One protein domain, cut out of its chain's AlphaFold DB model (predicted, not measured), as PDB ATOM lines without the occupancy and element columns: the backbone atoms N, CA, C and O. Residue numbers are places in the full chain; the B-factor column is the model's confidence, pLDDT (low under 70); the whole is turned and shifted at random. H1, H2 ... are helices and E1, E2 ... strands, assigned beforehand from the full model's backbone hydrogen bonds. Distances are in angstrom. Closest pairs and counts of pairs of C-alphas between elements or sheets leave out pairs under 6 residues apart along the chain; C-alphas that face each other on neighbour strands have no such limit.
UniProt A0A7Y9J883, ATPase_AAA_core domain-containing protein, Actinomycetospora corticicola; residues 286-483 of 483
ATOM      1  N   LEU A 286     -20.473  -6.810 -10.546       78.50
ATOM      2  CA  LEU A 286     -20.605  -5.567 -11.295       78.50
ATOM      3  C   LEU A 286     -20.229  -5.843 -12.751       78.50
ATOM      4  O   LEU A 286     -19.121  -6.302 -13.025       78.50
ATOM      5  N   VAL A 287     -21.136  -5.569 -13.682       82.50
ATOM      6  CA  VAL A 287     -20.882  -5.713 -15.118       82.50
ATOM      7  C   VAL A 287     -20.659  -4.330 -15.717       82.50
ATOM      8  O   VAL A 287     -21.577  -3.510 -15.771       82.50
ATOM      9  N   LEU A 288     -19.432  -4.079 -16.162       80.38
ATOM     10  CA  LEU A 288     -19.064  -2.885 -16.907       80.38
ATOM     11  C   LEU A 288     -19.406  -3.116 -18.372       80.38
ATOM     12  O   LEU A 288     -18.910  -4.061 -18.989       80.38
ATOM     13  N   VAL A 289     -20.271  -2.261 -18.896       81.94
ATOM     14  CA  VAL A 289     -20.732  -2.305 -20.280       81.94
ATOM     15  C   VAL A 289     -20.372  -1.006 -20.981       81.94
ATOM     16  O   VAL A 289     -20.104   0.021 -20.347       81.94
ATOM     17  N   GLU A 290     -20.395  -1.039 -22.305       78.69
ATOM     18  CA  GLU A 290     -20.278   0.173 -23.102       78.69
ATOM     19  C   GLU A 290     -21.436   1.156 -22.833       78.69
ATOM     20  O   GLU A 290     -22.438   0.865 -22.165       78.69
ATOM     21  N   GLY A 291     -21.259   2.387 -23.300       72.50
ATOM     22  CA  GLY A 291     -22.279   3.424 -23.270       72.50
ATOM     23  C   GLY A 291     -21.907   4.625 -22.409       72.50
ATOM     24  O   GLY A 291     -20.967   4.624 -21.620       72.50
ATOM     25  N   LYS A 292     -22.658   5.718 -22.575       69.44
ATOM     26  CA  LYS A 292     -22.341   6.993 -21.916       69.44
ATOM     27  C   LYS A 292     -22.623   6.934 -20.406       69.44
ATOM     28  O   LYS A 292     -23.778   6.677 -20.050       69.44
ATOM     29  N   PRO A 293     -21.646   7.249 -19.537       62.69
ATOM     30  CA  PRO A 293     -21.825   7.193 -18.089       62.69
ATOM     31  C   PRO A 293     -22.790   8.259 -17.549       62.69
ATOM     32  O   PRO A 293     -22.828   9.401 -18.022       62.69
ATOM     33  N   GLY A 294     -23.561   7.880 -16.523       54.72
ATOM     34  CA  GLY A 294     -24.612   8.700 -15.903       54.72
ATOM     35  C   GLY A 294     -24.139   9.763 -14.911       54.72
ATOM     36  O   GLY A 294     -24.913  10.658 -14.580       54.72
ATOM     37  N   TRP A 295     -22.878   9.698 -14.475       52.97
ATOM     38  CA  TRP A 295     -22.264  10.633 -13.520       52.97
ATOM     39  C   TRP A 295     -21.598  11.848 -14.179       52.97
ATOM     40  O   TRP A 295     -21.026  12.692 -13.492       52.97
ATOM     41  N   THR A 296     -21.647  11.958 -15.509       44.72
ATOM     42  CA  THR A 296     -21.103  13.127 -16.206       44.72
ATOM     43  C   THR A 296     -22.002  14.346 -15.991       44.72
ATOM     44  O   THR A 296     -23.223  14.292 -16.169       44.72
ATOM     45  N   ASP A 297     -21.392  15.456 -15.576       33.66
ATOM     46  CA  ASP A 297     -22.097  16.682 -15.204       33.66
ATOM     47  C   ASP A 297     -22.989  17.177 -16.369       33.66
ATOM     48  O   ASP A 297     -22.551  17.299 -17.517       33.66
ATOM     49  N   GLY A 298     -24.286  17.382 -16.103       43.94
ATOM     50  CA  GLY A 298     -25.301  17.751 -17.109       43.94
ATOM     51  C   GLY A 298     -26.015  16.601 -17.857       43.94
ATOM     52  O   GLY A 298     -26.747  16.863 -18.819       43.94
ATOM     53  N   ALA A 299     -25.851  15.334 -17.453       44.56
ATOM     54  CA  ALA A 299     -26.428  14.166 -18.145       44.56
ATOM     55  C   ALA A 299     -27.856  13.752 -17.714       44.56
ATOM     56  O   ALA A 299     -28.506  12.976 -18.417       44.56
ATOM     57  N   THR A 300     -28.409  14.306 -16.631       41.59
ATOM     58  CA  THR A 300     -29.629  13.811 -15.949       41.59
ATOM     59  C   THR A 300     -30.958  13.909 -16.724       41.59
ATOM     60  O   THR A 300     -32.014  13.604 -16.173       41.59
ATOM     61  N   ARG A 301     -30.960  14.281 -18.015       43.53
ATOM     62  CA  ARG A 301     -32.176  14.315 -18.860       43.53
ATOM     63  C   ARG A 301     -32.017  13.799 -20.298       43.53
ATOM     64  O   ARG A 301     -32.908  14.034 -21.114       43.53
ATOM     65  N   ARG A 302     -30.929  13.104 -20.660       50.44
ATOM     66  CA  ARG A 302     -30.778  12.535 -22.019       50.44
ATOM     67  C   ARG A 302     -31.129  11.043 -22.049       50.44
ATOM     68  O   ARG A 302     -30.617  10.261 -21.264       50.44
ATOM     69  N   ALA A 303     -32.000  10.647 -22.980       52.41
ATOM     70  CA  ALA A 303     -32.550   9.287 -23.062       52.41
ATOM     71  C   ALA A 303     -31.522   8.186 -23.402       52.41
ATOM     72  O   ALA A 303     -31.839   7.013 -23.244       52.41
ATOM     73  N   ASN A 304     -30.321   8.557 -23.862       56.66
ATOM     74  CA  ASN A 304     -29.231   7.648 -24.233       56.66
ATOM     75  C   ASN A 304     -28.130   7.514 -23.163       56.66
ATOM     76  O   ASN A 304     -27.099   6.902 -23.427       56.66
ATOM     77  N   VAL A 305     -28.304   8.131 -21.993       64.06
ATOM     78  CA  VAL A 305     -27.366   8.006 -20.871       64.06
ATOM     79  C   VAL A 305     -27.606   6.668 -20.180       64.06
ATOM     80  O   VAL A 305     -28.754   6.337 -19.874       64.06
ATOM     81  N   SER A 306     -26.527   5.906 -19.980       72.56
ATOM     82  CA  SER A 306     -26.548   4.541 -19.438       72.56
ATOM     83  C   SER A 306     -27.526   3.619 -20.177       72.56
ATOM     84  O   SER A 306     -28.191   2.798 -19.554       72.56
ATOM     85  N   PHE A 307     -27.688   3.811 -21.493       84.69
ATOM     86  CA  PHE A 307     -28.676   3.078 -22.288       84.69
ATOM     87  C   PHE A 307     -28.456   1.566 -22.195       84.69
ATOM     88  O   PHE A 307     -29.377   0.863 -21.786       84.69
ATOM     89  N   ASP A 308     -27.240   1.099 -22.478       85.50
ATOM     90  CA  ASP A 308     -26.915  -0.328 -22.484       85.50
ATOM     91  C   ASP A 308     -27.078  -0.930 -21.086       85.50
ATOM     92  O   ASP A 308     -27.811  -1.903 -20.920       85.50
ATOM     93  N   ALA A 309     -26.517  -0.284 -20.055       84.12
ATOM     94  CA  ALA A 309     -26.661  -0.724 -18.666       84.12
ATOM     95  C   ALA A 309     -28.131  -0.866 -18.243       84.12
ATOM     96  O   ALA A 309     -28.517  -1.881 -17.671       84.12
ATOM     97  N   ARG A 310     -28.983   0.105 -18.588       84.69
ATOM     98  CA  ARG A 310     -30.410   0.061 -18.242       84.69
ATOM     99  C   ARG A 310     -31.197  -0.965 -19.056       84.69
ATOM    100  O   ARG A 310     -32.178  -1.508 -18.557       84.69
ATOM    101  N   CYS A 311     -30.807  -1.218 -20.304       90.00
ATOM    102  CA  CYS A 311     -31.369  -2.318 -21.079       90.00
ATOM    103  C   CYS A 311     -31.032  -3.655 -20.413       90.00
ATOM    104  O   CYS A 311     -31.938  -4.448 -20.176       90.00
ATOM    105  N   TYR A 312     -29.773  -3.873 -20.029       91.12
ATOM    106  CA  TYR A 312     -29.370  -5.077 -19.305       91.12
ATOM    107  C   TYR A 312     -30.060  -5.217 -17.942       91.12
ATOM    108  O   TYR A 312     -30.511  -6.312 -17.609       91.12
ATOM    109  N   GLU A 313     -30.234  -4.130 -17.183       85.62
ATOM    110  CA  GLU A 313     -31.037  -4.137 -15.951       85.62
ATOM    111  C   GLU A 313     -32.475  -4.603 -16.215       85.62
ATOM    112  O   GLU A 313     -32.977  -5.478 -15.511       85.62
ATOM    113  N   ASN A 314     -33.133  -4.074 -17.249       86.44
ATOM    114  CA  ASN A 314     -34.500  -4.467 -17.597       86.44
ATOM    115  C   ASN A 314     -34.610  -5.941 -18.029       86.44
ATOM    116  O   ASN A 314     -35.656  -6.551 -17.814       86.44
ATOM    117  N   ILE A 315     -33.548  -6.505 -18.611       91.81
ATOM    118  CA  ILE A 315     -33.488  -7.909 -19.042       91.81
ATOM    119  C   ILE A 315     -33.233  -8.839 -17.845       91.81
ATOM    120  O   ILE A 315     -33.933  -9.833 -17.666       91.81
ATOM    121  N   PHE A 316     -32.241  -8.522 -17.006       87.19
ATOM    122  CA  PHE A 316     -31.690  -9.472 -16.034       87.19
ATOM    123  C   PHE A 316     -32.108  -9.241 -14.582       87.19
ATOM    124  O   PHE A 316     -32.038 -10.186 -13.799       87.19
ATOM    125  N   SER A 317     -32.554  -8.043 -14.185       77.69
ATOM    126  CA  SER A 317     -32.784  -7.711 -12.762       77.69
ATOM    127  C   SER A 317     -33.787  -8.624 -12.051       77.69
ATOM    128  O   SER A 317     -33.662  -8.861 -10.851       77.69
ATOM    129  N   SER A 318     -34.761  -9.174 -12.781       73.12
ATOM    130  CA  SER A 318     -35.755 -10.097 -12.225       73.12
ATOM    131  C   SER A 318     -35.202 -11.505 -11.965       73.12
ATOM    132  O   SER A 318     -35.710 -12.202 -11.088       73.12
ATOM    133  N   VAL A 319     -34.154 -11.916 -12.689       76.75
ATOM    134  CA  VAL A 319     -33.578 -13.273 -12.647       76.75
ATOM    135  C   VAL A 319     -32.234 -13.303 -11.913       76.75
ATOM    136  O   VAL A 319     -31.909 -14.290 -11.253       76.75
ATOM    137  N   LYS A 320     -31.452 -12.222 -11.996       76.56
ATOM    138  CA  LYS A 320     -30.138 -12.058 -11.359       76.56
ATOM    139  C   LYS A 320     -30.078 -10.747 -10.556       76.56
ATOM    140  O   LYS A 320     -29.390  -9.812 -10.959       76.56
ATOM    141  N   PRO A 321     -30.771 -10.669  -9.406       66.06
ATOM    142  CA  PRO A 321     -30.878  -9.436  -8.618       66.06
ATOM    143  C   PRO A 321     -29.555  -8.982  -7.977       66.06
ATOM    144  O   PRO A 321     -29.419  -7.813  -7.635       66.06
ATOM    145  N   ASP A 322     -28.572  -9.880  -7.839       67.38
ATOM    146  CA  ASP A 322     -27.251  -9.581  -7.254       67.38
ATOM    147  C   ASP A 322     -26.233  -9.037  -8.277       67.38
ATOM    148  O   ASP A 322     -25.043  -8.896  -7.966       67.38
ATOM    149  N   VAL A 323     -26.686  -8.778  -9.510       75.12
ATOM    150  CA  VAL A 323     -25.887  -8.220 -10.602       75.12
ATOM    151  C   VAL A 323     -26.304  -6.777 -10.850       75.12
ATOM    152  O   VAL A 323     -27.483  -6.487 -11.039       75.12
ATOM    153  N   VAL A 324     -25.324  -5.880 -10.906       76.25
ATOM    154  CA  VAL A 324     -25.529  -4.473 -11.272       76.25
ATOM    155  C   VAL A 324     -24.771  -4.181 -12.557       76.25
ATOM    156  O   VAL A 324     -23.649  -4.653 -12.738       76.25
ATOM    157  N   PHE A 325     -25.376  -3.389 -13.438       77.50
ATOM    158  CA  PHE A 325     -24.780  -2.985 -14.708       77.50
ATOM    159  C   PHE A 325     -24.381  -1.515 -14.659       77.50
ATOM    160  O   PHE A 325     -25.131  -0.672 -14.169       77.50
ATOM    161  N   MET A 326     -23.208  -1.190 -15.194       73.31
ATOM    162  CA  MET A 326     -22.708   0.178 -15.234       73.31
ATOM    163  C   MET A 326     -22.095   0.488 -16.596       73.31
ATOM    164  O   MET A 326     -21.204  -0.215 -17.058       73.31
ATOM    165  N   SER A 327     -22.565   1.565 -17.227       73.00
ATOM    166  CA  SER A 327     -21.962   2.080 -18.458       73.00
ATOM    167  C   SER A 327     -20.745   2.937 -18.124       73.00
ATOM    168  O   SER A 327     -20.896   3.907 -17.378       73.00
ATOM    169  N   VAL A 328     -19.582   2.610 -18.692       64.56
ATOM    170  CA  VAL A 328     -18.301   3.280 -18.379       64.56
ATOM    171  C   VAL A 328     -17.725   4.124 -19.520       64.56
ATOM    172  O   VAL A 328     -16.908   5.000 -19.266       64.56
ATOM    173  N   GLY A 329     -18.193   3.959 -20.757       67.12
ATOM    174  CA  GLY A 329     -17.688   4.718 -21.904       67.12
ATOM    175  C   GLY A 329     -17.623   3.884 -23.179       67.12
ATOM    176  O   GLY A 329     -18.509   3.067 -23.431       67.12
ATOM    177  N   GLY A 330     -16.614   4.130 -24.015       60.56
ATOM    178  CA  GLY A 330     -16.310   3.282 -25.172       60.56
ATOM    179  C   GLY A 330     -15.504   2.039 -24.782       60.56
ATOM    180  O   GLY A 330     -15.104   1.888 -23.630       60.56
ATOM    181  N   SER A 331     -15.208   1.166 -25.748       55.75
ATOM    182  CA  SER A 331     -14.494  -0.094 -25.482       55.75
ATOM    183  C   SER A 331     -13.131   0.099 -24.796       55.75
ATOM    184  O   SER A 331     -12.795  -0.659 -23.897       55.75
ATOM    185  N   ALA A 332     -12.379   1.150 -25.148       53.16
ATOM    186  CA  ALA A 332     -11.099   1.472 -24.503       53.16
ATOM    187  C   ALA A 332     -11.260   1.891 -23.028       53.16
ATOM    188  O   ALA A 332     -10.414   1.566 -22.200       53.16
ATOM    189  N   ASP A 333     -12.366   2.560 -22.688       55.91
ATOM    190  CA  ASP A 333     -12.671   2.946 -21.308       55.91
ATOM    191  C   ASP A 333     -13.060   1.705 -20.480       55.91
ATOM    192  O   ASP A 333     -12.657   1.565 -19.333       55.91
ATOM    193  N   VAL A 334     -13.766   0.735 -21.077       54.38
ATOM    194  CA  VAL A 334     -14.083  -0.557 -20.431       54.38
ATOM    195  C   VAL A 334     -12.815  -1.381 -20.138       54.38
ATOM    196  O   VAL A 334     -12.773  -2.136 -19.161       54.38
ATOM    197  N   GLU A 335     -11.783  -1.248 -20.973       56.56
ATOM    198  CA  GLU A 335     -10.513  -1.972 -20.850       56.56
ATOM    199  C   GLU A 335      -9.625  -1.446 -19.692       56.56
ATOM    200  O   GLU A 335      -9.035  -2.261 -18.970       56.56
ATOM    201  N   ASP A 336      -9.565  -0.123 -19.467       56.41
ATOM    202  CA  ASP A 336      -8.558   0.546 -18.608       56.41
ATOM    203  C   ASP A 336      -9.033   0.842 -17.154       56.41
ATOM    204  O   ASP A 336      -8.227   0.975 -16.230       56.41
ATOM    205  N   ASP A 337     -10.348   0.887 -16.892       52.69
ATOM    206  CA  ASP A 337     -10.941   1.634 -15.757       52.69
ATOM    207  C   ASP A 337     -10.900   0.980 -14.353       52.69
ATOM    208  O   ASP A 337     -11.761   1.176 -13.495       52.69
ATOM    209  N   THR A 338      -9.861   0.208 -14.048       46.84
ATOM    210  CA  THR A 338      -9.694  -0.359 -12.691       46.84
ATOM    211  C   THR A 338      -9.391   0.720 -11.634       46.84
ATOM    212  O   THR A 338      -9.533   0.458 -10.443       46.84
ATOM    213  N   LEU A 339      -8.964   1.921 -12.056       40.09
ATOM    214  CA  LEU A 339      -8.474   2.995 -11.183       40.09
ATOM    215  C   LEU A 339      -9.502   4.102 -10.878       40.09
ATOM    216  O   LEU A 339      -9.462   4.627  -9.767       40.09
ATOM    217  N   HIS A 340     -10.448   4.447 -11.769       44.28
ATOM    218  CA  HIS A 340     -11.404   5.536 -11.480       44.28
ATOM    219  C   HIS A 340     -12.699   5.068 -10.793       44.28
ATOM    220  O   HIS A 340     -13.321   5.841 -10.055       44.28
ATOM    221  N   LEU A 341     -13.068   3.791 -10.941       46.69
ATOM    222  CA  LEU A 341     -14.209   3.163 -10.257       46.69
ATOM    223  C   LEU A 341     -14.023   3.074  -8.729       46.69
ATOM    224  O   LEU A 341     -14.985   3.254  -7.982       46.69
ATOM    225  N   THR A 342     -12.788   2.866  -8.256       42.81
ATOM    226  CA  THR A 342     -12.451   2.769  -6.821       42.81
ATOM    227  C   THR A 342     -12.452   4.107  -6.084       42.81
ATOM    228  O   THR A 342     -12.577   4.121  -4.864       42.81
ATOM    229  N   GLU A 343     -12.308   5.228  -6.792       40.50
ATOM    230  CA  GLU A 343     -12.229   6.555  -6.165       40.50
ATOM    231  C   GLU A 343     -13.591   7.262  -6.074       40.50
ATOM    232  O   GLU A 343     -13.723   8.241  -5.342       40.50
ATOM    233  N   THR A 344     -14.609   6.790  -6.805       39.19
ATOM    234  CA  THR A 344     -15.843   7.571  -7.021       39.19
ATOM    235  C   THR A 344     -17.154   6.824  -6.797       39.19
ATOM    236  O   THR A 344     -18.196   7.474  -6.713       39.19
ATOM    237  N   THR A 345     -17.142   5.493  -6.653       47.69
ATOM    238  CA  THR A 345     -18.377   4.724  -6.439       47.69
ATOM    239  C   THR A 345     -18.356   4.025  -5.079       47.69
ATOM    240  O   THR A 345     -17.655   3.027  -4.926       47.69
ATOM    241  N   PRO A 346     -19.192   4.448  -4.112       45.91
ATOM    242  CA  PRO A 346     -19.264   3.830  -2.788       45.91
ATOM    243  C   PRO A 346     -19.917   2.431  -2.806       45.91
ATOM    244  O   PRO A 346     -20.301   1.929  -1.771       45.91
ATOM    245  N   ILE A 347     -20.095   1.802  -3.976       47.66
ATOM    246  CA  ILE A 347     -20.830   0.538  -4.172       47.66
ATOM    247  C   ILE A 347     -19.860  -0.635  -4.403       47.66
ATOM    248  O   ILE A 347     -20.292  -1.777  -4.480       47.66
ATOM    249  N   ILE A 348     -18.550  -0.410  -4.549       53.03
ATOM    250  CA  ILE A 348     -17.613  -1.461  -4.983       53.03
ATOM    251  C   ILE A 348     -16.804  -1.992  -3.798       53.03
ATOM    252  O   ILE A 348     -15.770  -1.447  -3.425       53.03
ATOM    253  N   SER A 349     -17.250  -3.121  -3.244       50.78
ATOM    254  CA  SER A 349     -16.479  -3.893  -2.261       50.78
ATOM    255  C   SER A 349     -15.306  -4.629  -2.912       50.78
ATOM    256  O   SER A 349     -15.386  -5.012  -4.082       50.78
ATOM    257  N   ARG A 350     -14.281  -4.997  -2.126       53.69
ATOM    258  CA  ARG A 350     -13.204  -5.920  -2.555       53.69
ATOM    259  C   ARG A 350     -13.691  -7.332  -2.932       53.69
ATOM    260  O   ARG A 350     -12.915  -8.096  -3.496       53.69
ATOM    261  N   ALA A 351     -14.927  -7.700  -2.585       47.31
ATOM    262  CA  ALA A 351     -15.530  -9.004  -2.876       47.31
ATOM    263  C   ALA A 351     -16.398  -9.006  -4.153       47.31
ATOM    264  O   ALA A 351     -16.897 -10.058  -4.552       47.31
ATOM    265  N   THR A 352     -16.573  -7.846  -4.790       65.25
ATOM    266  CA  THR A 352     -17.356  -7.677  -6.019       65.25
ATOM    267  C   THR A 352     -16.592  -8.246  -7.206       65.25
ATOM    268  O   THR A 352     -15.495  -7.784  -7.521       65.25
ATOM    269  N   GLN A 353     -17.160  -9.228  -7.903       76.69
ATOM    270  CA  GLN A 353     -16.601  -9.673  -9.174       76.69
ATOM    271  C   GLN A 353     -16.898  -8.625 -10.246       76.69
ATOM    272  O   GLN A 353     -18.060  -8.316 -10.495       76.69
ATOM    273  N   VAL A 354     -15.867  -8.113 -10.913       78.44
ATOM    274  CA  VAL A 354     -16.043  -7.196 -12.043       78.44
ATOM    275  C   VAL A 354     -15.985  -7.992 -13.343       78.44
ATOM    276  O   VAL A 354     -14.988  -8.658 -13.618       78.44
ATOM    277  N   LEU A 355     -17.058  -7.943 -14.133       83.88
ATOM    278  CA  LEU A 355     -17.100  -8.468 -15.498       83.88
ATOM    279  C   LEU A 355     -17.066  -7.301 -16.478       83.88
ATOM    280  O   LEU A 355     -17.733  -6.294 -16.264       83.88
ATOM    281  N   ARG A 356     -16.306  -7.446 -17.560       84.94
ATOM    282  CA  ARG A 356     -16.212  -6.454 -18.635       84.94
ATOM    283  C   ARG A 356     -16.880  -7.020 -19.867       84.94
ATOM    284  O   ARG A 356     -16.564  -8.146 -20.247       84.94
ATOM    285  N   VAL A 357     -17.799  -6.268 -20.454       89.12
ATOM    286  CA  VAL A 357     -18.558  -6.690 -21.630       89.12
ATOM    287  C   VAL A 357     -18.492  -5.586 -22.670       89.12
ATOM    288  O   VAL A 357     -18.844  -4.443 -22.385       89.12
ATOM    289  N   ILE A 358     -18.047  -5.950 -23.867       89.12
ATOM    290  CA  ILE A 358     -17.964  -5.052 -25.018       89.12
ATOM    291  C   ILE A 358     -18.785  -5.593 -26.185       89.12
ATOM    292  O   ILE A 358     -18.999  -6.810 -26.313       89.12
ATOM    293  N   ASP A 359     -19.222  -4.680 -27.047       91.00
ATOM    294  CA  ASP A 359     -19.850  -5.020 -28.316       91.00
ATOM    295  C   ASP A 359     -18.824  -5.754 -29.203       91.00
ATOM    296  O   ASP A 359     -17.600  -5.575 -29.119       91.00
ATOM    297  N   ARG A 360     -19.307  -6.643 -30.075       90.50
ATOM    298  CA  ARG A 360     -18.423  -7.340 -31.015       90.50
ATOM    299  C   ARG A 360     -17.899  -6.386 -32.078       90.50
ATOM    300  O   ARG A 360     -16.743  -6.521 -32.475       90.50
ATOM    301  N   ASP A 361     -18.723  -5.440 -32.524       87.88
ATOM    302  CA  ASP A 361     -18.456  -4.585 -33.681       87.88
ATOM    303  C   ASP A 361     -17.920  -5.418 -34.869       87.88
ATOM    304  O   ASP A 361     -18.439  -6.497 -35.173       87.88
ATOM    305  N   ASP A 362     -16.851  -4.950 -35.516       85.19
ATOM    306  CA  ASP A 362     -16.159  -5.610 -36.626       85.19
ATOM    307  C   ASP A 362     -15.032  -6.562 -36.169       85.19
ATOM    308  O   ASP A 362     -14.197  -6.979 -36.979       85.19
ATOM    309  N   ARG A 363     -14.957  -6.906 -34.873       85.94
ATOM    310  CA  ARG A 363     -13.877  -7.749 -34.333       85.94
ATOM    311  C   ARG A 363     -13.970  -9.176 -34.880       85.94
ATOM    312  O   ARG A 363     -15.006  -9.837 -34.812       85.94
ATOM    313  N   SER A 364     -12.842  -9.677 -35.378       86.56
ATOM    314  CA  SER A 364     -12.683 -11.055 -35.853       86.56
ATOM    315  C   SER A 364     -12.709 -12.076 -34.711       86.56
ATOM    316  O   SER A 364     -12.454 -11.742 -33.555       86.56
ATOM    317  N   GLU A 365     -12.918 -13.357 -35.032       85.50
ATOM    318  CA  GLU A 365     -12.916 -14.429 -34.023       85.50
ATOM    319  C   GLU A 365     -11.592 -14.519 -33.252       85.50
ATOM    320  O   GLU A 365     -11.581 -14.793 -32.055       85.50
ATOM    321  N   LYS A 366     -10.472 -14.213 -33.919       86.94
ATOM    322  CA  LYS A 366      -9.163 -14.162 -33.266       86.94
ATOM    323  C   LYS A 366      -9.094 -13.037 -32.229       86.94
ATOM    324  O   LYS A 366      -8.640 -13.279 -31.121       86.94
ATOM    325  N   GLN A 367      -9.594 -11.846 -32.563       83.12
ATOM    326  CA  GLN A 367      -9.646 -10.719 -31.624       83.12
ATOM    327  C   GLN A 367     -10.592 -11.008 -30.456       83.12
ATOM    328  O   GLN A 367     -10.289 -10.653 -29.326       83.12
ATOM    329  N   ARG A 368     -11.718 -11.694 -30.699       85.62
ATOM    330  CA  ARG A 368     -12.624 -12.132 -29.622       85.62
ATOM    331  C   ARG A 368     -11.922 -13.061 -28.640       85.62
ATOM    332  O   ARG A 368     -12.137 -12.946 -27.439       85.62
ATOM    333  N   GLU A 369     -11.096 -13.971 -29.146       84.50
ATOM    334  CA  GLU A 369     -10.315 -14.869 -28.301       84.50
ATOM    335  C   GLU A 369      -9.202 -14.128 -27.545       84.50
ATOM    336  O   GLU A 369      -9.009 -14.397 -26.365       84.50
ATOM    337  N   GLU A 370      -8.534 -13.157 -28.173       85.88
ATOM    338  CA  GLU A 370      -7.559 -12.273 -27.509       85.88
ATOM    339  C   GLU A 370      -8.219 -11.501 -26.346       85.88
ATOM    340  O   GLU A 370      -7.769 -11.597 -25.208       85.88
ATOM    341  N   TYR A 371      -9.374 -10.864 -26.574       85.00
ATOM    342  CA  TYR A 371     -10.133 -10.180 -25.517       85.00
ATOM    343  C   TYR A 371     -10.606 -11.117 -24.403       85.00
ATOM    344  O   TYR A 371     -10.564 -10.762 -23.224       85.00
ATOM    345  N   ARG A 372     -11.028 -12.335 -24.760       83.25
ATOM    346  CA  ARG A 372     -11.437 -13.350 -23.787       83.25
ATOM    347  C   ARG A 372     -10.263 -13.790 -22.909       83.25
ATOM    348  O   ARG A 372     -10.467 -14.016 -21.717       83.25
ATOM    349  N   GLN A 373      -9.054 -13.879 -23.469       83.56
ATOM    350  CA  GLN A 373      -7.823 -14.143 -22.714       83.56
ATOM    351  C   GLN A 373      -7.478 -12.996 -21.758       83.56
ATOM    352  O   GLN A 373      -7.029 -13.259 -20.644       83.56
ATOM    353  N   ASP A 374      -7.796 -11.758 -22.140       78.69
ATOM    354  CA  ASP A 374      -7.640 -10.555 -21.310       78.69
ATOM    355  C   ASP A 374      -8.793 -10.347 -20.302       78.69
ATOM    356  O   ASP A 374      -8.859  -9.337 -19.599       78.69
ATOM    357  N   GLY A 375      -9.713 -11.313 -20.189       81.56
ATOM    358  CA  GLY A 375     -10.824 -11.277 -19.233       81.56
ATOM    359  C   GLY A 375     -11.990 -10.371 -19.642       81.56
ATOM    360  O   GLY A 375     -12.871 -10.101 -18.821       81.56
ATOM    361  N   VAL A 376     -12.024  -9.920 -20.897       86.50
ATOM    362  CA  VAL A 376     -13.114  -9.132 -21.481       86.50
ATOM    363  C   VAL A 376     -14.046 -10.049 -22.270       86.50
ATOM    364  O   VAL A 376     -13.638 -10.806 -23.150       86.50
ATOM    365  N   ARG A 377     -15.340  -9.989 -21.959       90.12
ATOM    366  CA  ARG A 377     -16.378 -10.738 -22.666       90.12
ATOM    367  C   ARG A 377     -16.839  -9.940 -23.877       90.12
ATOM    368  O   ARG A 377     -17.113  -8.750 -23.779       90.12
ATOM    369  N   VAL A 378     -16.942 -10.615 -25.014       91.00
ATOM    370  CA  VAL A 378     -17.367 -10.011 -26.280       91.00
ATOM    371  C   VAL A 378     -18.640 -10.698 -26.742       91.00
ATOM    372  O   VAL A 378     -18.651 -11.931 -26.870       91.00
ATOM    373  N   LEU A 379     -19.684  -9.912 -27.012       93.50
ATOM    374  CA  LEU A 379     -20.965 -10.424 -27.503       93.50
ATOM    375  C   LEU A 379     -20.778 -11.301 -28.753       93.50
ATOM    376  O   LEU A 379     -19.834 -11.144 -29.535       93.50
ATOM    377  N   ARG A 380     -21.663 -12.284 -28.946       92.44
ATOM    378  CA  ARG A 380     -21.651 -13.102 -30.168       92.44
ATOM    379  C   ARG A 380     -22.305 -12.395 -31.341       92.44
ATOM    380  O   ARG A 380     -21.862 -12.623 -32.465       92.44
ATOM    381  N   ARG A 381     -23.328 -11.567 -31.106       93.12
ATOM    382  CA  ARG A 381     -23.877 -10.655 -32.122       93.12
ATOM    383  C   ARG A 381     -23.086  -9.345 -32.122       93.12
ATOM    384  O   ARG A 381     -22.276  -9.123 -31.227       93.12
ATOM    385  N   ARG A 382     -23.282  -8.513 -33.150       90.81
ATOM    386  CA  ARG A 382     -22.498  -7.283 -33.352       90.81
ATOM    387  C   ARG A 382     -22.562  -6.338 -32.147       90.81
ATOM    388  O   ARG A 382     -21.522  -5.866 -31.710       90.81
ATOM    389  N   ASP A 383     -23.759  -6.110 -31.620       92.25
ATOM    390  CA  ASP A 383     -24.061  -5.143 -30.562       92.25
ATOM    391  C   ASP A 383     -25.366  -5.521 -29.835       92.25
ATOM    392  O   ASP A 383     -26.056  -6.474 -30.219       92.25
ATOM    393  N   LEU A 384     -25.728  -4.775 -28.788       93.00
ATOM    394  CA  LEU A 384     -26.986  -4.963 -28.059       93.00
ATOM    395  C   LEU A 384     -28.230  -4.786 -28.953       93.00
ATOM    396  O   LEU A 384     -29.225  -5.502 -28.793       93.00
ATOM    397  N   GLU A 385     -28.197  -3.862 -29.918       94.00
ATOM    398  CA  GLU A 385     -29.313  -3.631 -30.837       94.00
ATOM    399  C   GLU A 385     -29.669  -4.875 -31.669       94.00
ATOM    400  O   GLU A 385     -30.849  -5.106 -31.941       94.00
ATOM    401  N   ASN A 386     -28.697  -5.727 -32.000       94.31
ATOM    402  CA  ASN A 386     -28.940  -7.012 -32.664       94.31
ATOM    403  C   ASN A 386     -29.762  -8.011 -31.824       94.31
ATOM    404  O   ASN A 386     -30.345  -8.947 -32.379       94.31
ATOM    405  N   TYR A 387     -29.814  -7.846 -30.501       95.81
ATOM    406  CA  TYR A 387     -30.694  -8.630 -29.628       95.81
ATOM    407  C   TYR A 387     -32.054  -7.948 -29.489       95.81
ATOM    408  O   TYR A 387     -33.088  -8.598 -29.619       95.81
ATOM    409  N   LEU A 388     -32.073  -6.623 -29.312       94.81
ATOM    410  CA  LEU A 388     -33.313  -5.848 -29.174       94.81
ATOM    411  C   LEU A 388     -34.204  -5.921 -30.421       94.81
ATOM    412  O   LEU A 388     -35.424  -5.940 -30.302       94.81
ATOM    413  N   PHE A 389     -33.614  -5.993 -31.614       93.62
ATOM    414  CA  PHE A 389     -34.337  -6.212 -32.872       93.62
ATOM    415  C   PHE A 389     -34.231  -7.660 -33.366       93.62
ATOM    416  O   PHE A 389     -34.353  -7.910 -34.565       93.62
ATOM    417  N   GLY A 390     -33.996  -8.612 -32.460       92.88
ATOM    418  CA  GLY A 390     -34.043 -10.035 -32.769       92.88
ATOM    419  C   GLY A 390     -35.439 -10.475 -33.213       92.88
ATOM    420  O   GLY A 390     -36.450  -9.866 -32.857       92.88
ATOM    421  N   ASP A 391     -35.501 -11.542 -34.004       93.38
ATOM    422  CA  ASP A 391     -36.756 -12.077 -34.535       93.38
ATOM    423  C   ASP A 391     -37.756 -12.419 -33.422       93.38
ATOM    424  O   ASP A 391     -38.955 -12.158 -33.561       93.38
ATOM    425  N   GLY A 392     -37.274 -12.984 -32.308       91.88
ATOM    426  CA  GLY A 392     -38.108 -13.306 -31.151       91.88
ATOM    427  C   GLY A 392     -38.709 -12.051 -30.525       91.88
ATOM    428  O   GLY A 392     -39.907 -12.006 -30.240       91.88
ATOM    429  N   VAL A 393     -37.903 -10.994 -30.402       93.75
ATOM    430  CA  VAL A 393     -38.317  -9.714 -29.817       93.75
ATOM    431  C   VAL A 393     -39.297  -8.969 -30.722       93.75
ATOM    432  O   VAL A 393     -40.315  -8.476 -30.236       93.75
ATOM    433  N   ILE A 394     -39.060  -8.930 -32.038       91.81
ATOM    434  CA  ILE A 394     -39.984  -8.305 -32.998       91.81
ATOM    435  C   ILE A 394     -41.341  -9.013 -32.969       91.81
ATOM    436  O   ILE A 394     -42.377  -8.344 -32.901       91.81
ATOM    437  N   ARG A 395     -41.358 -10.353 -32.968       92.94
ATOM    438  CA  ARG A 395     -42.605 -11.129 -32.867       92.94
ATOM    439  C   ARG A 395     -43.332 -10.871 -31.548       92.94
ATOM    440  O   ARG A 395     -44.538 -10.625 -31.574       92.94
ATOM    441  N   ALA A 396     -42.614 -10.866 -30.424       91.81
ATOM    442  CA  ALA A 396     -43.182 -10.569 -29.108       91.81
ATOM    443  C   ALA A 396     -43.773  -9.151 -29.048       91.81
ATOM    444  O   ALA A 396     -44.883  -8.956 -28.553       91.81
ATOM    445  N   TYR A 397     -43.073  -8.171 -29.616       90.88
ATOM    446  CA  TYR A 397     -43.550  -6.797 -29.686       90.88
ATOM    447  C   TYR A 397     -44.837  -6.687 -30.508       90.88
ATOM    448  O   TYR A 397     -45.827  -6.140 -30.024       90.88
ATOM    449  N   CYS A 398     -44.849  -7.253 -31.718       89.62
ATOM    450  CA  CYS A 398     -46.017  -7.242 -32.601       89.62
ATOM    451  C   CYS A 398     -47.228  -7.926 -31.957       89.62
ATOM    452  O   CYS A 398     -48.344  -7.420 -32.051       89.62
ATOM    453  N   ALA A 399     -47.011  -9.035 -31.245       89.69
ATOM    454  CA  ALA A 399     -48.059  -9.694 -30.475       89.69
ATOM    455  C   ALA A 399     -48.612  -8.803 -29.351       89.69
ATOM    456  O   ALA A 399     -49.828  -8.681 -29.217       89.69
ATOM    457  N   ASN A 400     -47.745  -8.122 -28.597       88.44
ATOM    458  CA  ASN A 400     -48.160  -7.243 -27.499       88.44
ATOM    459  C   ASN A 400     -48.980  -6.031 -27.960       88.44
ATOM    460  O   ASN A 400     -49.847  -5.568 -27.221       88.44
ATOM    461  N   VAL A 401     -48.734  -5.527 -29.171       86.31
ATOM    462  CA  VAL A 401     -49.504  -4.415 -29.755       86.31
ATOM    463  C   VAL A 401     -50.704  -4.878 -30.592       86.31
ATOM    464  O   VAL A 401     -51.394  -4.043 -31.167       86.31
ATOM    465  N   GLY A 402     -50.983  -6.186 -30.639       85.44
ATOM    466  CA  GLY A 402     -52.161  -6.754 -31.305       85.44
ATOM    467  C   GLY A 402     -52.041  -6.930 -32.822       85.44
ATOM    468  O   GLY A 402     -53.067  -7.032 -33.487       85.44
ATOM    469  N   HIS A 403     -50.817  -6.979 -33.354       85.31
ATOM    470  CA  HIS A 403     -50.511  -7.033 -34.788       85.31
ATOM    471  C   HIS A 403     -49.512  -8.149 -35.140       85.31
ATOM    472  O   HIS A 403     -48.515  -7.931 -35.830       85.31
ATOM    473  N   SER A 404     -49.728  -9.366 -34.637       88.44
ATOM    474  CA  SER A 404     -48.826 -10.502 -34.892       88.44
ATOM    475  C   SER A 404     -48.640 -10.817 -36.381       88.44
ATOM    476  O   SER A 404     -47.589 -11.317 -36.771       88.44
ATOM    477  N   GLU A 405     -49.636 -10.511 -37.213       87.12
ATOM    478  CA  GLU A 405     -49.662 -10.789 -38.649       87.12
ATOM    479  C   GLU A 405     -48.600 -10.040 -39.458       87.12
ATOM    480  O   GLU A 405     -48.243 -10.493 -40.542       87.12
ATOM    481  N   ILE A 406     -48.078  -8.919 -38.950       85.62
ATOM    482  CA  ILE A 406     -47.069  -8.124 -39.664       85.62
ATOM    483  C   ILE A 406     -45.634  -8.400 -39.200       85.62
ATOM    484  O   ILE A 406     -44.698  -7.802 -39.732       85.62
ATOM    485  N   ALA A 407     -45.442  -9.274 -38.206       88.44
ATOM    486  CA  ALA A 407     -44.136  -9.491 -37.589       88.44
ATOM    487  C   ALA A 407     -43.082  -9.965 -38.603       88.44
ATOM    488  O   ALA A 407     -41.992  -9.397 -38.657       88.44
ATOM    489  N   ASP A 408     -43.424 -10.942 -39.448       90.75
ATOM    490  CA  ASP A 408     -42.504 -11.456 -40.469       90.75
ATOM    491  C   ASP A 408     -42.206 -10.398 -41.545       90.75
ATOM    492  O   ASP A 408     -41.062 -10.263 -41.969       90.75
ATOM    493  N   SER A 409     -43.175  -9.546 -41.902       88.88
ATOM    494  CA  SER A 409     -42.930  -8.420 -42.817       88.88
ATOM    495  C   SER A 409     -41.973  -7.374 -42.234       88.88
ATOM    496  O   SER A 409     -41.215  -6.752 -42.977       88.88
ATOM    497  N   ILE A 410     -41.983  -7.157 -40.913       88.06
ATOM    498  CA  ILE A 410     -41.019  -6.264 -40.246       88.06
ATOM    499  C   ILE A 410     -39.620  -6.892 -40.228       88.06
ATOM    500  O   ILE A 410     -38.637  -6.177 -40.425       88.06
ATOM    501  N   ILE A 411     -39.528  -8.208 -40.025       91.50
ATOM    502  CA  ILE A 411     -38.263  -8.955 -40.092       91.50
ATOM    503  C   ILE A 411     -37.676  -8.868 -41.510       91.50
ATOM    504  O   ILE A 411     -36.533  -8.447 -41.671       91.50
ATOM    505  N   GLU A 412     -38.478  -9.135 -42.545       92.12
ATOM    506  CA  GLU A 412     -38.064  -8.992 -43.950       92.12
ATOM    507  C   GLU A 412     -37.615  -7.561 -44.280       92.12
ATOM    508  O   GLU A 412     -36.624  -7.358 -44.982       92.12
ATOM    509  N   LEU A 413     -38.313  -6.550 -43.748       89.62
ATOM    510  CA  LEU A 413     -37.929  -5.149 -43.913       89.62
ATOM    511  C   LEU A 413     -36.566  -4.855 -43.271       89.62
ATOM    512  O   LEU A 413     -35.745  -4.175 -43.889       89.62
ATOM    513  N   ARG A 414     -36.321  -5.341 -42.047       92.62
ATOM    514  CA  ARG A 414     -35.022  -5.205 -41.371       92.62
ATOM    515  C   ARG A 414     -33.915  -5.809 -42.226       92.62
ATOM    516  O   ARG A 414     -32.915  -5.136 -42.478       92.62
ATOM    517  N   ASP A 415     -34.115  -7.029 -42.707       92.12
ATOM    518  CA  ASP A 415     -33.110  -7.753 -43.483       92.12
ATOM    519  C   ASP A 415     -32.844  -7.062 -44.829       92.12
ATOM    520  O   ASP A 415     -31.690  -6.882 -45.220       92.12
ATOM    521  N   ALA A 416     -33.885  -6.554 -45.497       90.50
ATOM    522  CA  ALA A 416     -33.745  -5.769 -46.722       90.50
ATOM    523  C   ALA A 416     -32.965  -4.457 -46.505       90.50
ATOM    524  O   ALA A 416     -32.158  -4.069 -47.353       90.50
ATOM    525  N   LEU A 417     -33.169  -3.773 -45.371       88.62
ATOM    526  CA  LEU A 417     -32.414  -2.562 -45.023       88.62
ATOM    527  C   LEU A 417     -30.925  -2.860 -44.801       88.62
ATOM    528  O   LEU A 417     -30.080  -2.063 -45.213       88.62
ATOM    529  N   LEU A 418     -30.603  -4.000 -44.184       88.62
ATOM    530  CA  LEU A 418     -29.224  -4.441 -43.974       88.62
ATOM    531  C   LEU A 418     -28.549  -4.843 -45.292       88.62
ATOM    532  O   LEU A 418     -27.434  -4.402 -45.558       88.62
ATOM    533  N   VAL A 419     -29.234  -5.595 -46.162       89.94
ATOM    534  CA  VAL A 419     -28.719  -5.944 -47.502       89.94
ATOM    535  C   VAL A 419     -28.403  -4.684 -48.302       89.94
ATOM    536  O   VAL A 419     -27.305  -4.553 -48.841       89.94
ATOM    537  N   LYS A 420     -29.318  -3.712 -48.306       87.19
ATOM    538  CA  LYS A 420     -29.115  -2.445 -49.010       87.19
ATOM    539  C   LYS A 420     -27.883  -1.683 -48.504       87.19
ATOM    540  O   LYS A 420     -27.137  -1.126 -49.299       87.19
ATOM    541  N   ARG A 421     -27.625  -1.680 -47.190       83.19
ATOM    542  CA  ARG A 421     -26.425  -1.046 -46.603       83.19
ATOM    543  C   ARG A 421     -25.126  -1.678 -47.096       83.19
ATOM    544  O   ARG A 421     -24.153  -0.955 -47.314       83.19
ATOM    545  N   VAL A 422     -25.125  -3.000 -47.268       85.81
ATOM    546  CA  VAL A 422     -23.990  -3.746 -47.824       85.81
ATOM    547  C   VAL A 422     -23.793  -3.403 -49.300       85.81
ATOM    548  O   VAL A 422     -22.668  -3.128 -49.709       85.81
ATOM    549  N   GLU A 423     -24.872  -3.359 -50.088       86.31
ATOM    550  CA  GLU A 423     -24.830  -2.966 -51.506       86.31
ATOM    551  C   GLU A 423     -24.327  -1.528 -51.701       86.31
ATOM    552  O   GLU A 423     -23.531  -1.266 -52.603       86.31
ATOM    553  N   ASP A 424     -24.735  -0.613 -50.818       82.62
ATOM    554  CA  ASP A 424     -24.305   0.788 -50.815       82.62
ATOM    555  C   ASP A 424     -22.853   0.963 -50.307       82.62
ATOM    556  O   ASP A 424     -22.284   2.053 -50.406       82.62
ATOM    557  N   GLY A 425     -22.230  -0.092 -49.759       74.88
ATOM    558  CA  GLY A 425     -20.867  -0.071 -49.221       74.88
ATOM    559  C   GLY A 425     -20.710   0.724 -47.919       74.88
ATOM    560  O   GLY A 425     -19.600   1.147 -47.595       74.88
ATOM    561  N   VAL A 426     -21.805   0.963 -47.186       74.12
ATOM    562  CA  VAL A 426     -21.848   1.850 -46.002       74.12
ATOM    563  C   VAL A 426     -21.868   1.070 -44.677       74.12
ATOM    564  O   VAL A 426     -21.768   1.673 -43.612       74.12
ATOM    565  N   GLY A 427     -21.970  -0.260 -44.708       72.00
ATOM    566  CA  GLY A 427     -21.962  -1.092 -43.503       72.00
ATOM    567  C   GLY A 427     -21.928  -2.586 -43.804       72.00
ATOM    568  O   GLY A 427     -21.862  -3.007 -44.960       72.00
ATOM    569  N   SER A 428     -21.970  -3.392 -42.748       78.12
ATOM    570  CA  SER A 428     -22.017  -4.852 -42.808       78.12
ATOM    571  C   SER A 428     -23.451  -5.377 -42.678       78.12
ATOM    572  O   SER A 428     -24.352  -4.683 -42.204       78.12
ATOM    573  N   GLY A 429     -23.670  -6.632 -43.084       83.94
ATOM    574  CA  GLY A 429     -24.999  -7.262 -43.086       83.94
ATOM    575  C   GLY A 429     -25.607  -7.507 -41.699       83.94
ATOM    576  O   GLY A 429     -26.719  -8.008 -41.607       83.94
ATOM    577  N   ASP A 430     -24.885  -7.169 -40.633       82.94
ATOM    578  CA  ASP A 430     -25.246  -7.332 -39.224       82.94
ATOM    579  C   ASP A 430     -25.241  -5.997 -38.444       82.94
ATOM    580  O   ASP A 430     -25.401  -5.988 -37.223       82.94
ATOM    581  N   ASP A 431     -25.077  -4.851 -39.120       87.00
ATOM    582  CA  ASP A 431     -25.069  -3.511 -38.508       87.00
ATOM    583  C   ASP A 431     -26.487  -2.964 -38.250       87.00
ATOM    584  O   ASP A 431     -26.938  -1.965 -38.828       87.00
ATOM    585  N   VAL A 432     -27.214  -3.644 -37.357       89.94
ATOM    586  CA  VAL A 432     -28.585  -3.295 -36.942       89.94
ATOM    587  C   VAL A 432     -28.648  -1.912 -36.291       89.94
ATOM    588  O   VAL A 432     -29.587  -1.144 -36.535       89.94
ATOM    589  N   LYS A 433     -27.638  -1.542 -35.500       88.44
ATOM    590  CA  LYS A 433     -27.535  -0.235 -34.838       88.44
ATOM    591  C   LYS A 433     -27.666   0.919 -35.823       88.44
ATOM    592  O   LYS A 433     -28.385   1.890 -35.552       88.44
ATOM    593  N   SER A 434     -27.072   0.784 -37.004       86.56
ATOM    594  CA  SER A 434     -27.103   1.800 -38.051       86.56
ATOM    595  C   SER A 434     -28.474   1.982 -38.728       86.56
ATOM    596  O   SER A 434     -28.773   3.080 -39.217       86.56
ATOM    597  N   VAL A 435     -29.330   0.952 -38.729       88.62
ATOM    598  CA  VAL A 435     -30.701   0.976 -39.287       88.62
ATOM    599  C   VAL A 435     -31.790   1.127 -38.214       88.62
ATOM    600  O   VAL A 435     -32.938   1.425 -38.542       88.62
ATOM    601  N   SER A 436     -31.433   1.040 -36.926       88.75
ATOM    602  CA  SER A 436     -32.342   1.147 -35.769       88.75
ATOM    603  C   SER A 436     -33.262   2.377 -35.782       88.75
ATOM    604  O   SER A 436     -34.392   2.321 -35.299       88.75
ATOM    605  N   GLY A 437     -32.806   3.509 -36.330       86.69
ATOM    606  CA  GLY A 437     -33.617   4.726 -36.446       86.69
ATOM    607  C   GLY A 437     -34.740   4.610 -37.478       86.69
ATOM    608  O   GLY A 437     -35.864   5.055 -37.225       86.69
ATOM    609  N   GLU A 438     -34.453   3.982 -38.619       86.44
ATOM    610  CA  GLU A 438     -35.473   3.700 -39.626       86.44
ATOM    611  C   GLU A 438     -36.432   2.622 -39.119       86.44
ATOM    612  O   GLU A 438     -37.641   2.815 -39.214       86.44
ATOM    613  N   LEU A 439     -35.922   1.565 -38.476       87.75
ATOM    614  CA  LEU A 439     -36.752   0.530 -37.852       87.75
ATOM    615  C   LEU A 439     -37.707   1.111 -36.813       87.75
ATOM    616  O   LEU A 439     -38.907   0.876 -36.898       87.75
ATOM    617  N   PHE A 440     -37.217   1.948 -35.895       88.31
ATOM    618  CA  PHE A 440     -38.068   2.646 -34.932       88.31
ATOM    619  C   PHE A 440     -39.179   3.432 -35.627       88.31
ATOM    620  O   PHE A 440     -40.349   3.297 -35.275       88.31
ATOM    621  N   THR A 441     -38.837   4.218 -36.650       84.81
ATOM    622  CA  THR A 441     -39.819   5.035 -37.376       84.81
ATOM    623  C   THR A 441     -40.854   4.160 -38.082       84.81
ATOM    624  O   THR A 441     -42.050   4.424 -37.982       84.81
ATOM    625  N   ARG A 442     -40.417   3.099 -38.768       82.00
ATOM    626  CA  ARG A 442     -41.278   2.182 -39.528       82.00
ATOM    627  C   ARG A 442     -42.173   1.354 -38.618       82.00
ATOM    628  O   ARG A 442     -43.354   1.236 -38.911       82.00
ATOM    629  N   MET A 443     -41.646   0.842 -37.510       81.31
ATOM    630  CA  MET A 443     -42.412   0.050 -36.552       81.31
ATOM    631  C   MET A 443     -43.408   0.921 -35.791       81.31
ATOM    632  O   MET A 443     -44.562   0.546 -35.662       81.31
ATOM    633  N   THR A 444     -43.025   2.116 -35.338       79.38
ATOM    634  CA  THR A 444     -43.953   2.984 -34.588       79.38
ATOM    635  C   THR A 444     -44.994   3.659 -35.483       79.38
ATOM    636  O   THR A 444     -46.175   3.678 -35.139       79.38
ATOM    637  N   THR A 445     -44.594   4.153 -36.659       72.25
ATOM    638  CA  THR A 445     -45.503   4.830 -37.604       72.25
ATOM    639  C   THR A 445     -46.341   3.832 -38.401       72.25
ATOM    640  O   THR A 445     -47.524   4.071 -38.623       72.25
ATOM    641  N   GLY A 446     -45.755   2.704 -38.816       64.56
ATOM    642  CA  GLY A 446     -46.443   1.655 -39.578       64.56
ATOM    643  C   GLY A 446     -47.525   0.931 -38.777       64.56
ATOM    644  O   GLY A 446     -48.506   0.489 -39.361       64.56
ATOM    645  N   LEU A 447     -47.388   0.890 -37.448       68.12
ATOM    646  CA  LEU A 447     -48.392   0.363 -36.519       68.12
ATOM    647  C   LEU A 447     -49.356   1.437 -35.976       68.12
ATOM    648  O   LEU A 447     -50.193   1.140 -35.130       68.12
ATOM    649  N   GLY A 448     -49.245   2.696 -36.422       65.31
ATOM    650  CA  GLY A 448     -50.119   3.790 -35.977       65.31
ATOM    651  C   GLY A 448     -50.001   4.143 -34.486       65.31
ATOM    652  O   GLY A 448     -50.928   4.716 -33.913       65.31
ATOM    653  N   LEU A 449     -48.881   3.803 -33.840       72.88
ATOM    654  CA  LEU A 449     -48.702   3.951 -32.397       72.88
ATOM    655  C   LEU A 449     -48.305   5.386 -32.031       72.88
ATOM    656  O   LEU A 449     -47.323   5.933 -32.532       72.88
ATOM    657  N   THR A 450     -49.032   5.995 -31.095       64.50
ATOM    658  CA  THR A 450     -48.697   7.317 -30.537       64.50
ATOM    659  C   THR A 450     -47.949   7.195 -29.202       64.50
ATOM    660  O   THR A 450     -48.069   6.184 -28.517       64.50
ATOM    661  N   GLN A 451     -47.205   8.238 -28.806       68.06
ATOM    662  CA  GLN A 451     -46.564   8.380 -27.478       68.06
ATOM    663  C   GLN A 451     -45.464   7.355 -27.120       68.06
ATOM    664  O   GLN A 451     -45.229   7.081 -25.951       68.06
ATOM    665  N   GLN A 452     -44.720   6.846 -28.102       70.56
ATOM    666  CA  GLN A 452     -43.674   5.827 -27.886       70.56
ATOM    667  C   GLN A 452     -42.344   6.369 -27.314       70.56
ATOM    668  O   GLN A 452     -41.381   5.630 -27.141       70.56
ATOM    669  N   GLY A 453     -42.264   7.668 -27.007       73.62
ATOM    670  CA  GLY A 453     -41.037   8.298 -26.514       73.62
ATOM    671  C   GLY A 453     -39.950   8.437 -27.588       73.62
ATOM    672  O   GLY A 453     -40.226   8.483 -28.786       73.62
ATOM    673  N   THR A 454     -38.694   8.578 -27.159       83.62
ATOM    674  CA  THR A 454     -37.538   8.623 -28.076       83.62
ATOM    675  C   THR A 454     -37.107   7.211 -28.470       83.62
ATOM    676  O   THR A 454     -37.346   6.281 -27.707       83.62
ATOM    677  N   LYS A 455     -36.382   7.055 -29.589       86.25
ATOM    678  CA  LYS A 455     -35.817   5.765 -30.036       86.25
ATOM    679  C   LYS A 455     -35.180   4.961 -28.891       86.25
ATOM    680  O   LYS A 455     -35.480   3.790 -28.715       86.25
ATOM    681  N   PHE A 456     -34.326   5.608 -28.094       84.31
ATOM    682  CA  PHE A 456     -33.624   4.968 -26.978       84.31
ATOM    683  C   PHE A 456     -34.552   4.607 -25.814       84.31
ATOM    684  O   PHE A 456     -34.418   3.532 -25.245       84.31
ATOM    685  N   ALA A 457     -35.516   5.469 -25.473       83.69
ATOM    686  CA  ALA A 457     -36.495   5.145 -24.435       83.69
ATOM    687  C   ALA A 457     -37.388   3.969 -24.858       83.69
ATOM    688  O   ALA A 457     -37.619   3.076 -24.057       83.69
ATOM    689  N   TRP A 458     -37.815   3.928 -26.121       89.00
ATOM    690  CA  TRP A 458     -38.609   2.830 -26.667       89.00
ATOM    691  C   TRP A 458     -37.843   1.504 -26.651       89.00
ATOM    692  O   TRP A 458     -38.331   0.517 -26.110       89.00
ATOM    693  N   MET A 459     -36.605   1.483 -27.151       91.44
ATOM    694  CA  MET A 459     -35.768   0.279 -27.097       91.44
ATOM    695  C   MET A 459     -35.578  -0.219 -25.653       91.44
ATOM    696  O   MET A 459     -35.755  -1.403 -25.383       91.44
ATOM    697  N   ARG A 460     -35.302   0.692 -24.712       90.25
ATOM    698  CA  ARG A 460     -35.065   0.364 -23.300       90.25
ATOM    699  C   ARG A 460     -36.319  -0.092 -22.559       90.25
ATOM    700  O   ARG A 460     -36.271  -1.081 -21.840       90.25
ATOM    701  N   ASP A 461     -37.412   0.652 -22.670       87.62
ATOM    702  CA  ASP A 461     -38.609   0.446 -21.846       87.62
ATOM    703  C   ASP A 461     -39.603  -0.519 -22.496       87.62
ATOM    704  O   ASP A 461     -40.484  -1.034 -21.817       87.62
ATOM    705  N   THR A 462     -39.495  -0.737 -23.812       89.25
ATOM    706  CA  THR A 462     -40.466  -1.528 -24.580       89.25
ATOM    707  C   THR A 462     -39.866  -2.794 -25.169       89.25
ATOM    708  O   THR A 462     -40.499  -3.836 -25.054       89.25
ATOM    709  N   LEU A 463     -38.674  -2.745 -25.779       93.56
ATOM    710  CA  LEU A 463     -38.069  -3.940 -26.389       93.56
ATOM    711  C   LEU A 463     -37.255  -4.767 -25.391       93.56
ATOM    712  O   LEU A 463     -37.424  -5.981 -25.343       93.56
ATOM    713  N   ALA A 464     -36.413  -4.133 -24.568       93.50
ATOM    714  CA  ALA A 464     -35.553  -4.850 -23.622       93.50
ATOM    715  C   ALA A 464     -36.339  -5.770 -22.662       93.50
ATOM    716  O   ALA A 464     -35.949  -6.926 -22.527       93.50
ATOM    717  N   PRO A 465     -37.490  -5.362 -22.081       92.19
ATOM    718  CA  PRO A 465     -38.275  -6.246 -21.219       92.19
ATOM    719  C   PRO A 465     -38.911  -7.445 -21.940       92.19
ATOM    720  O   PRO A 465     -39.487  -8.298 -21.276       92.19
ATOM    721  N   LEU A 466     -38.868  -7.524 -23.274       93.44
ATOM    722  CA  LEU A 466     -39.379  -8.678 -24.029       93.44
ATOM    723  C   LEU A 466     -38.334  -9.782 -24.191       93.44
ATOM    724  O   LEU A 466     -38.684 -10.901 -24.562       93.44
ATOM    725  N   ILE A 467     -37.066  -9.486 -23.901       95.12
ATOM    726  CA  ILE A 467     -36.010 -10.489 -23.801       95.12
ATOM    727  C   ILE A 467     -36.148 -11.133 -22.419       95.12
ATOM    728  O   ILE A 467     -35.784 -10.544 -21.404       95.12
ATOM    729  N   GLN A 468     -36.740 -12.323 -22.383       88.62
ATOM    730  CA  GLN A 468     -37.112 -13.039 -21.162       88.62
ATOM    731  C   GLN A 468     -36.557 -14.468 -21.199       88.62
ATOM    732  O   GLN A 468     -36.333 -14.995 -22.292       88.62
ATOM    733  N   PRO A 469     -36.383 -15.136 -20.044       88.12
ATOM    734  CA  PRO A 469     -35.956 -16.533 -19.999       88.12
ATOM    735  C   PRO A 469     -36.761 -17.428 -20.946       88.12
ATOM    736  O   PRO A 469     -37.994 -17.381 -20.961       88.12
ATOM    737  N   GLY A 470     -36.063 -18.246 -21.736       84.12
ATOM    738  CA  GLY A 470     -36.668 -19.077 -22.777       84.12
ATOM    739  C   GLY A 470     -36.787 -18.430 -24.165       84.12
ATOM    740  O   GLY A 470     -37.157 -19.136 -25.104       84.12
ATOM    741  N   THR A 471     -36.453 -17.143 -24.346       90.25
ATOM    742  CA  THR A 471     -36.198 -16.589 -25.689       90.25
ATOM    743  C   THR A 471     -34.761 -16.869 -26.123       90.25
ATOM    744  O   THR A 471     -33.847 -16.901 -25.301       90.25
ATOM    745  N   GLN A 472     -34.535 -17.047 -27.428       93.44
ATOM    746  CA  GLN A 472     -33.188 -17.277 -27.959       93.44
ATOM    747  C   GLN A 472     -32.248 -16.112 -27.614       93.44
ATOM    748  O   GLN A 472     -31.097 -16.329 -27.247       93.44
ATOM    749  N   GLU A 473     -32.746 -14.878 -27.701       95.00
ATOM    750  CA  GLU A 473     -31.984 -13.673 -27.385       95.00
ATOM    751  C   GLU A 473     -31.548 -13.628 -25.913       95.00
ATOM    752  O   GLU A 473     -30.430 -13.198 -25.636       95.00
ATOM    753  N   TYR A 474     -32.388 -14.098 -24.981       94.56
ATOM    754  CA  TYR A 474     -32.037 -14.154 -23.560       94.56
ATOM    755  C   TYR A 474     -30.936 -15.185 -23.307       94.56
ATOM    756  O   TYR A 474     -29.933 -14.855 -22.683       94.56
ATOM    757  N   GLU A 475     -31.090 -16.410 -23.818       94.69
ATOM    758  CA  GLU A 475     -30.114 -17.489 -23.599       94.69
ATOM    759  C   GLU A 475     -28.741 -17.155 -24.207       94.69
ATOM    760  O   GLU A 475     -27.697 -17.464 -23.631       94.69
ATOM    761  N   GLU A 476     -28.721 -16.486 -25.365       94.94
ATOM    762  CA  GLU A 476     -27.477 -16.012 -25.973       94.94
ATOM    763  C   GLU A 476     -26.798 -14.923 -25.131       94.94
ATOM    764  O   GLU A 476     -25.587 -15.003 -24.922       94.94
ATOM    765  N   LEU A 477     -27.557 -13.936 -24.636       94.94
ATOM    766  CA  LEU A 477     -27.019 -12.883 -23.769       94.94
ATOM    767  C   LEU A 477     -26.555 -13.429 -22.417       94.94
ATOM    768  O   LEU A 477     -25.492 -13.032 -21.948       94.94
ATOM    769  N   ASP A 478     -27.306 -14.339 -21.793       93.75
ATOM    770  CA  ASP A 478     -26.932 -14.934 -20.505       93.75
ATOM    771  C   ASP A 478     -25.592 -15.675 -20.620       93.75
ATOM    772  O   ASP A 478     -24.684 -15.442 -19.821       93.75
ATOM    773  N   ALA A 479     -25.424 -16.473 -21.681       93.12
ATOM    774  CA  ALA A 479     -24.177 -17.174 -21.967       93.12
ATOM    775  C   ALA A 479     -23.015 -16.213 -22.288       93.12
ATOM    776  O   ALA A 479     -21.898 -16.400 -21.806       93.12
ATOM    777  N   ASP A 480     -23.253 -15.159 -23.077       92.12
ATOM    778  CA  ASP A 480     -22.195 -14.202 -23.426       92.12
ATOM    779  C   ASP A 480     -21.724 -13.402 -22.193       92.12
ATOM    780  O   ASP A 480     -20.518 -13.236 -21.983       92.12
ATOM    781  N   LEU A 481     -22.652 -12.957 -21.336       90.81
ATOM    782  CA  LEU A 481     -22.359 -12.129 -20.162       90.81
ATOM    783  C   LEU A 481     -21.865 -12.938 -18.958       90.81
ATOM    784  O   LEU A 481     -20.958 -12.489 -18.257       90.81
ATOM    785  N   PHE A 482     -22.436 -14.115 -18.698       88.31
ATOM    786  CA  PHE A 482     -22.208 -14.851 -17.448       88.31
ATOM    787  C   PHE A 482     -21.472 -16.179 -17.636       88.31
ATOM    788  O   PHE A 482     -20.703 -16.556 -16.745       88.31
ATOM    789  N   GLY A 483     -21.512 -16.767 -18.836       79.25
ATOM    790  CA  GLY A 483     -20.741 -17.960 -19.214       79.25
ATOM    791  C   GLY A 483     -21.599 -19.204 -19.319       79.25
ATOM    792  O   GLY A 483     -22.162 -19.598 -18.276       79.25
TER     793      GLY A 483
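Overview. This is residues 286 to 483 of the 483 residues of the protein "ATPase_AAA_core domain-containing protein" of Actinomycetospora corticicola (UniProt A0A7Y9J883). Picture two halves joined side to side along the longest axis: a twisted parallel sheet, E2 E1 E3 E4, with H1 over one face and H2 and H4 on the other, and a cluster of helices, H5 to H9, in which H6, H7 and H8 fold back one on the next. Where the halves meet, H9 lies side by side with H1, and H10 reaches back from near the first residues of H6 toward the sheet, which it only grazes with its residues 480 to 482. The printed part has 198 residues, with ten named helices and four named strands in the order E1 H1 E2 H2 H3 E3 H4 E4 H5 H6 H7 H8 H9 H10, and its class is mixed, helices and strands. It is compact, with a radius of gyration of the C-alphas of 17.4 A and spans of 51 by 37 by 35 A.

Along the chain. Find C-alpha 286 at (-20.605, -5.567, -11.295), where E1, residues 286 to 290, begins. Next come H1, residues 307 to 316, 14.3 A, and E2, residues 323 to 329, 19.0 A. Read on through H2, residues 331 to 336, H3, residues 341 to 344, E3, residues 353 to 358, 16.6 A, H4, residues 365 to 373, 12.4 A, and E4, residues 376 to 378. After H5, residues 385 to 388, you meet H6, residues 391 to 400, 14.2 A. H7, residues 404 to 423, is the longest helix and runs 30.1 A from C-alpha 404 at (-48.826, -10.502, -34.892). H8, residues 432 to 446, spans 18.7 A, and H9, residues 455 to 466, spans 16.0 A. H10, residues 472 to 482, 15.4 A, ends at C-alpha 482, (-22.208, -14.851, -17.448).

Arrangement. Start at the sheet, strongly twisted but only just, with C-alphas up to 4.2 A off its best plane. E2 and E1 are parallel, with N 287 and O 324 at 2.8 A; E1 and E3 are parallel, with N 288 and O 355 at 2.8 A; E3 and E4 are parallel, with N 377 and O 356 at 2.8 A. E1, H1, E2 is a strand-helix-strand unit, two parallel neighbour strands with a helix between, and its crossover is right-handed; E3, H4, E4 is another. E2, H2 H3, E3 is a split unit, with E1 between its strands, and is right-handed too. There are three layers, helices on both faces: H1 is over E2 at a height over the sheet of 8.5 A, while H2 and H4 are on the opposite face. H3 is not on the sheet. H1 and H9 touch at a shallow tilt of 14 degrees, the same way, closest at the C-alphas of Cys 311 and Arg 460, 5.1 A. H9 is about perpendicular to H6, at 89 degrees, and touches it with residues 462 to 466 alone, closest at the C-alphas of Val 393 and Leu 466, 6.0 A. H6 and H7 form a helical hairpin, closest at the C-alphas of Cys 398 and Ser 404, 4.9 A; H7 and H8 form another, closest at those of Arg 414 and Leu 439, 6.9 A. H5 touches H8, closest at the C-alphas of Glu 385 and Lys 433, 5.5 A. H10 only grazes the sheet, with residues 480 to 482. Every O i to N i+4 pair is within hydrogen-bond range in H1, H2, H4, H6 and H10, against 14 of 16 in H7, 9 of 11 in H8 and 5 of 8 in H9; H3 and H5 are too short for such a pair.

Size, cuts and confidence. The two C-alphas farthest apart, those of Glu 343 and Glu 405, are 52.5 A apart. The printed part has no cut, and its one long link is E1 to H1, residues 291 to 306. Look for pLDDT under 70 in 46 residues, among them 292 to 305 and 328 to 352; the mean of the printed part is 78.8.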